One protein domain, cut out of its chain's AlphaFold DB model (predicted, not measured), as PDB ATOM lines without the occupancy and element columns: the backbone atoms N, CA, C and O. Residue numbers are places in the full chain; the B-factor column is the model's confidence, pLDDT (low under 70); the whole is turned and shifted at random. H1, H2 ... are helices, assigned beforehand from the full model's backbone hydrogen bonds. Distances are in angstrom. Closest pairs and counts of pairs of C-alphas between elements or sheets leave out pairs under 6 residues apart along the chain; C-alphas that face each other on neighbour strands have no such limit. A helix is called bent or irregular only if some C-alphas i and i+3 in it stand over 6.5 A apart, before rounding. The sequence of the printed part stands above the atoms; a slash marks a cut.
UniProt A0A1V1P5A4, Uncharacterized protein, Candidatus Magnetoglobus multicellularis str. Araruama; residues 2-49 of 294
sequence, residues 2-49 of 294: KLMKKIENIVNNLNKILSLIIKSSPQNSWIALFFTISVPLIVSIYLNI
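Overview. This is residues 2 to 49 of the 294 residues of an uncharacterized protein of Candidatus Magnetoglobus multicellularis str. Araruama (UniProt A0A1V1P5A4). Picture a long helical hairpin: helix H1 runs out, the chain turns through residues 25 to 28, and helix H2 folds back side by side with H1, running the opposite way at a shallow tilt of 8 degrees. The two helices meet near the turn alone, through residues 18 to 22 of H1 and 29 to 35 of H2. The printed part has 48 residues with two named helices, H1 then H2, and no named strand; its class is all helix. The whole is loose, with a radius of gyration of the C-alphas of 12.3 A, and flat, spanning 36 by 19 by 5 A.

Along the chain. Find C-alpha 2 at (204.196, 244.447, 159.591); from there H1, residues 2 to 24, runs 33.6 A to C-alpha 24 at (223.693, 258.472, 183.058). After a tight link of 4 residues, look for H2, residues 29 to 47, which runs 27.5 A and ends at C-alpha 47, at (218.666, 240.705, 157.190). H2 is neither bent nor irregular, but only just: C-alphas 36 and 39 are 6.1 A apart.

Arrangement. Look first at Ile 22 and Ala 32, whose C-alphas, 6.8 A apart, are the closest of H1 and H2. The helices touch, with 4 pairs of C-alphas within 8 A, and form a helical hairpin. They run opposite ways at a shallow tilt of 8 degrees, with their centres 12.2 A apart. In H1 every O i to N i+4 pair is within hydrogen-bond range; in H2, 14 of 15 are.

Size, cuts and confidence. The two C-alphas farthest apart are those of Lys 2 and Gln 27, at 38.2 A. Residues 23 to 28 stand free, and so do residues 44 to 49, of which 44 to 47 belong to H2. The printed part has no cut. Its mean pLDDT is 72.8, and you will find values under 70 at residues 2 to 4, 26, 28 to 29 and 44 to 49.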
ATOM      1  N   LYS A   2     204.353 244.587 158.112       63.69
ATOM      2  CA  LYS A   2     204.196 244.447 159.591       63.69
ATOM      3  C   LYS A   2     205.477 244.041 160.353       63.69
ATOM      4  O   LYS A   2     205.714 244.571 161.430       63.69
ATOM      5  N   LEU A   3     206.304 243.148 159.794       62.38
ATOM      6  CA  LEU A   3     207.586 242.759 160.405       62.38
ATOM      7  C   LEU A   3     208.581 243.929 160.431       62.38
ATOM      8  O   LEU A   3     209.165 244.193 161.473       62.38
ATOM      9  N   MET A   4     208.676 244.681 159.329       67.31
ATOM     10  CA  MET A   4     209.520 245.881 159.240       67.31
ATOM     11  C   MET A   4     209.136 246.926 160.290       67.31
ATOM     12  O   MET A   4     210.002 247.372 161.025       67.31
ATOM     13  N   LYS A   5     207.835 247.206 160.471       73.38
ATOM     14  CA  LYS A   5     207.366 248.102 161.545       73.38
ATOM     15  C   LYS A   5     207.721 247.595 162.949       73.38
ATOM     16  O   LYS A   5     207.967 248.389 163.848       73.38
ATOM     17  N   LYS A   6     207.736 246.273 163.164       72.62
ATOM     18  CA  LYS A   6     208.115 245.680 164.457       72.62
ATOM     19  C   LYS A   6     209.621 245.801 164.711       72.62
ATOM     20  O   LYS A   6     210.003 246.117 165.829       72.62
ATOM     21  N   ILE A   7     210.444 245.583 163.684       71.00
ATOM     22  CA  ILE A   7     211.903 245.763 163.744       71.00
ATOM     23  C   ILE A   7     212.237 247.233 164.002       71.00
ATOM     24  O   ILE A   7     212.984 247.529 164.924       71.00
ATOM     25  N   GLU A   8     211.612 248.149 163.265       78.94
ATOM     26  CA  GLU A   8     211.770 249.595 163.437       78.94
ATOM     27  C   GLU A   8     211.429 250.037 164.868       78.94
ATOM     28  O   GLU A   8     212.192 250.764 165.497       78.94
ATOM     29  N   ASN A   9     210.345 249.508 165.446       78.44
ATOM     30  CA  ASN A   9     209.975 249.806 166.829       78.44
ATOM     31  C   ASN A   9     210.989 249.258 167.857       78.44
ATOM     32  O   ASN A   9     211.270 249.909 168.861       78.44
ATOM     33  N   ILE A  10     211.566 248.075 167.613       77.94
ATOM     34  CA  ILE A  10     212.617 247.502 168.472       77.94
ATOM     35  C   ILE A  10     213.889 248.353 168.398       77.94
ATOM     36  O   ILE A  10     214.445 248.695 169.439       77.94
ATOM     37  N   VAL A  11     214.313 248.742 167.192       79.00
ATOM     38  CA  VAL A  11     215.485 249.604 166.975       79.00
ATOM     39  C   VAL A  11     215.292 250.958 167.659       79.00
ATOM     40  O   VAL A  11     216.176 251.410 168.384       79.00
ATOM     41  N   ASN A  12     214.112 251.566 167.529       81.62
ATOM     42  CA  ASN A  12     213.802 252.841 168.177       81.62
ATOM     43  C   ASN A  12     213.835 252.742 169.710       81.62
ATOM     44  O   ASN A  12     214.383 253.623 170.374       81.62
ATOM     45  N   ASN A  13     213.312 251.654 170.284       80.44
ATOM     46  CA  ASN A  13     213.375 251.424 171.729       80.44
ATOM     47  C   ASN A  13     214.810 251.192 172.221       80.44
ATOM     48  O   ASN A  13     215.188 251.737 173.258       80.44
ATOM     49  N   LEU A  14     215.623 250.440 171.473       77.31
ATOM     50  CA  LEU A  14     217.034 250.224 171.799       77.31
ATOM     51  C   LEU A  14     217.827 251.533 171.753       77.31
ATOM     52  O   LEU A  14     218.553 251.826 172.700       77.31
ATOM     53  N   ASN A  15     217.621 252.365 170.729       78.62
ATOM     54  CA  ASN A  15     218.251 253.685 170.632       78.62
ATOM     55  C   ASN A  15     217.858 254.593 171.806       78.62
ATOM     56  O   ASN A  15     218.701 255.299 172.362       78.62
ATOM     57  N   LYS A  16     216.591 254.539 172.236       84.19
ATOM     58  CA  LYS A  16     216.116 255.292 173.401       84.19
ATOM     59  C   LYS A  16     216.807 254.835 174.688       84.19
ATOM     60  O   LYS A  16     217.291 255.683 175.435       84.19
ATOM     61  N   ILE A  17     216.910 253.527 174.925       79.31
ATOM     62  CA  ILE A  17     217.629 252.965 176.083       79.31
ATOM     63  C   ILE A  17     219.109 253.361 176.039       79.31
ATOM     64  O   ILE A  17     219.647 253.821 177.045       79.31
ATOM     65  N   LEU A  18     219.747 253.274 174.870       73.19
ATOM     66  CA  LEU A  18     221.147 253.652 174.698       73.19
ATOM     67  C   LEU A  18     221.385 255.128 175.040       73.19
ATOM     68  O   LEU A  18     222.328 255.458 175.756       73.19
ATOM     69  N   SER A  19     220.483 256.011 174.599       80.31
ATOM     70  CA  SER A  19     220.560 257.443 174.904       80.31
ATOM     71  C   SER A  19     220.452 257.744 176.406       80.31
ATOM     72  O   SER A  19     221.088 258.680 176.891       80.31
ATOM     73  N   LEU A  20     219.689 256.939 177.156       81.31
ATOM     74  CA  LEU A  20     219.561 257.065 178.609       81.31
ATOM     75  C   LEU A  20     220.825 256.580 179.324       81.31
ATOM     76  O   LEU A  20     221.302 257.251 180.237       81.31
ATOM     77  N   ILE A  21     221.409 255.468 178.867       72.44
ATOM     78  CA  ILE A  21     222.659 254.927 179.417       72.44
ATOM     79  C   ILE A  21     223.803 255.933 179.232       72.44
ATOM     80  O   ILE A  21     224.490 256.251 180.202       72.44
ATOM     81  N   ILE A  22     223.946 256.511 178.032       74.19
ATOM     82  CA  ILE A  22     224.982 257.511 177.720       74.19
ATOM     83  C   ILE A  22     224.847 258.754 178.610       74.19
ATOM     84  O   ILE A  22     225.848 259.257 179.116       74.19
ATOM     85  N   LYS A  23     223.618 259.233 178.851       80.25
ATOM     86  CA  LYS A  23     223.375 260.384 179.737       80.25
ATOM     87  C   LYS A  23     223.700 260.095 181.204       80.25
ATOM     88  O   LYS A  23     224.075 261.013 181.922       80.25
ATOM     89  N   SER A  24     223.536 258.849 181.648       79.00
ATOM     90  CA  SER A  24     223.693 258.472 183.058       79.00
ATOM     91  C   SER A  24     225.137 258.202 183.494       79.00
ATOM     92  O   SER A  24     225.425 258.273 184.686       79.00
ATOM     93  N   SER A  25     226.055 257.899 182.568       72.06
ATOM     94  CA  SER A  25     227.460 257.645 182.910       72.06
ATOM     95  C   SER A  25     228.403 257.901 181.722       72.06
ATOM     96  O   SER A  25     228.604 257.019 180.882       72.06
ATOM     97  N   PRO A  26     229.028 259.093 181.647       67.00
ATOM     98  CA  PRO A  26     229.941 259.465 180.562       67.00
ATOM     99  C   PRO A  26     231.200 258.591 180.470       67.00
ATOM    100  O   PRO A  26     231.817 258.509 179.411       67.00
ATOM    101  N   GLN A  27     231.586 257.920 181.563       76.44
ATOM    102  CA  GLN A  27     232.768 257.049 181.604       76.44
ATOM    103  C   GLN A  27     232.560 255.702 180.884       76.44
ATOM    104  O   GLN A  27     233.528 254.998 180.611       76.44
ATOM    105  N   ASN A  28     231.328 255.367 180.484       67.88
ATOM    106  CA  ASN A  28     230.990 254.109 179.808       67.88
ATOM    107  C   ASN A  28     231.023 254.209 178.267       67.88
ATOM    108  O   ASN A  28     230.212 253.586 177.574       67.88
ATOM    109  N   SER A  29     231.962 254.979 177.708       69.88
ATOM    110  CA  SER A  29     232.083 255.217 176.257       69.88
ATOM    111  C   SER A  29     232.254 253.927 175.439       69.88
ATOM    112  O   SER A  29     231.713 253.808 174.340       69.88
ATOM    113  N   TRP A  30     232.917 252.919 176.007       73.38
ATOM    114  CA  TRP A  30     233.124 251.613 175.374       73.38
ATOM    115  C   TRP A  30     231.832 250.803 175.212       73.38
ATOM    116  O   TRP A  30     231.667 250.110 174.209       73.38
ATOM    117  N   ILE A  31     230.882 250.926 176.146       73.38
ATOM    118  CA  ILE A  31     229.578 250.248 176.059       73.38
ATOM    119  C   ILE A  31     228.755 250.866 174.925       73.38
ATOM    120  O   ILE A  31     228.185 250.147 174.104       73.38
ATOM    121  N   ALA A  32     228.745 252.197 174.825       71.94
ATOM    122  CA  ALA A  32     228.076 252.897 173.733       71.94
ATOM    123  C   ALA A  32     228.671 252.518 172.367       71.94
ATOM    124  O   ALA A  32     227.921 252.222 171.435       71.94
ATOM    125  N   LEU A  33     230.003 252.449 172.259       75.44
ATOM    126  CA  LEU A  33     230.692 252.022 171.039       75.44
ATOM    127  C   LEU A  33     230.321 250.577 170.661       75.44
ATOM    128  O   LEU A  33     229.978 250.311 169.509       75.44
ATOM    129  N   PHE A  34     230.312 249.663 171.636       77.44
ATOM    130  CA  PHE A  34     229.958 248.263 171.415       77.44
ATOM    131  C   PHE A  34     228.543 248.119 170.850       77.44
ATOM    132  O   PHE A  34     228.362 247.449 169.837       77.44
ATOM    133  N   PHE A  35     227.540 248.777 171.437       74.62
ATOM    134  CA  PHE A  35     226.160 248.715 170.937       74.62
ATOM    135  C   PHE A  35     225.984 249.397 169.576       74.62
ATOM    136  O   PHE A  35     225.247 248.885 168.733       74.62
ATOM    137  N   THR A  36     226.686 250.507 169.337       76.25
ATOM    138  CA  THR A  36     226.619 251.240 168.061       76.25
ATOM    139  C   THR A  36     227.140 250.398 166.896       76.25
ATOM    140  O   THR A  36     226.619 250.504 165.792       76.25
ATOM    141  N   ILE A  37     228.125 249.525 167.133       74.50
ATOM    142  CA  ILE A  37     228.708 248.657 166.099       74.50
ATOM    143  C   ILE A  37     227.976 247.310 166.017       74.50
ATOM    144  O   ILE A  37     227.644 246.840 164.929       74.50
ATOM    145  N   SER A  38     227.699 246.679 167.160       73.25
ATOM    146  CA  SER A  38     227.149 245.319 167.198       73.25
ATOM    147  C   SER A  38     225.690 245.246 166.752       73.25
ATOM    148  O   SER A  38     225.331 244.298 166.060       73.25
ATOM    149  N   VAL A  39     224.846 246.235 167.069       76.38
ATOM    150  CA  VAL A  39     223.419 246.187 166.705       76.38
ATOM    151  C   VAL A  39     223.212 246.278 165.186       76.38
ATOM    152  O   VAL A  39     222.540 245.396 164.648       76.38
ATOM    153  N   PRO A  40     223.804 247.243 164.449       76.31
ATOM    154  CA  PRO A  40     223.699 247.273 162.990       76.31
ATOM    155  C   PRO A  40     224.316 246.042 162.329       76.31
ATOM    156  O   PRO A  40     223.772 245.560 161.340       76.31
ATOM    157  N   LEU A  41     225.408 245.500 162.880       70.75
ATOM    158  CA  LEU A  41     226.043 244.293 162.354       70.75
ATOM    159  C   LEU A  41     225.153 243.059 162.538       70.75
ATOM    160  O   LEU A  41     224.950 242.316 161.586       70.75
ATOM    161  N   ILE A  42     224.567 242.863 163.722       71.44
ATOM    162  CA  ILE A  42     223.630 241.765 163.992       71.44
ATOM    163  C   ILE A  42     222.390 241.902 163.112       71.44
ATOM    164  O   ILE A  42     221.963 240.916 162.521       71.44
ATOM    165  N   VAL A  43     221.838 243.111 162.974       71.69
ATOM    166  CA  VAL A  43     220.700 243.382 162.083       71.69
ATOM    167  C   VAL A  43     221.077 243.118 160.625       71.69
ATOM    168  O   VAL A  43     220.312 242.470 159.922       71.69
ATOM    169  N   SER A  44     222.261 243.542 160.178       69.19
ATOM    170  CA  SER A  44     222.774 243.274 158.831       69.19
ATOM    171  C   SER A  44     222.943 241.776 158.584       69.19
ATOM    172  O   SER A  44     222.466 241.284 157.572       69.19
ATOM    173  N   ILE A  45     223.521 241.028 159.528       67.25
ATOM    174  CA  ILE A  45     223.661 239.567 159.443       67.25
ATOM    175  C   ILE A  45     222.286 238.893 159.393       67.25
ATOM    176  O   ILE A  45     222.089 238.004 158.574       67.25
ATOM    177  N   TYR A  46     221.325 239.327 160.214       62.66
ATOM    178  CA  TYR A  46     219.974 238.752 160.245       62.66
ATOM    179  C   TYR A  46     219.148 239.084 158.996       62.66
ATOM    180  O   TYR A  46     218.322 238.277 158.578       62.66
ATOM    181  N   LEU A  47     219.345 240.270 158.413       59.69
ATOM    182  CA  LEU A  47     218.666 240.705 157.190       59.69
ATOM    183  C   LEU A  47     219.348 240.180 155.917       59.69
ATOM    184  O   LEU A  47     218.669 240.030 154.907       59.69
ATOM    185  N   ASN A  48     220.648 239.872 155.973       50.50
ATOM    186  CA  ASN A  48     221.427 239.265 154.889       50.50
ATOM    187  C   ASN A  48     221.549 237.745 155.010       50.50
ATOM    188  O   ASN A  48     222.362 237.160 154.295       50.50
ATOM    189  N   ILE A  49     220.769 237.074 155.867       47.72
ATOM    190  CA  ILE A  49     220.585 235.631 155.697       47.72
ATOM    191  C   ILE A  49     219.954 235.490 154.309       47.72
ATOM    192  O   ILE A  49     218.823 235.950 154.134       47.72
TER     193      ILE A  49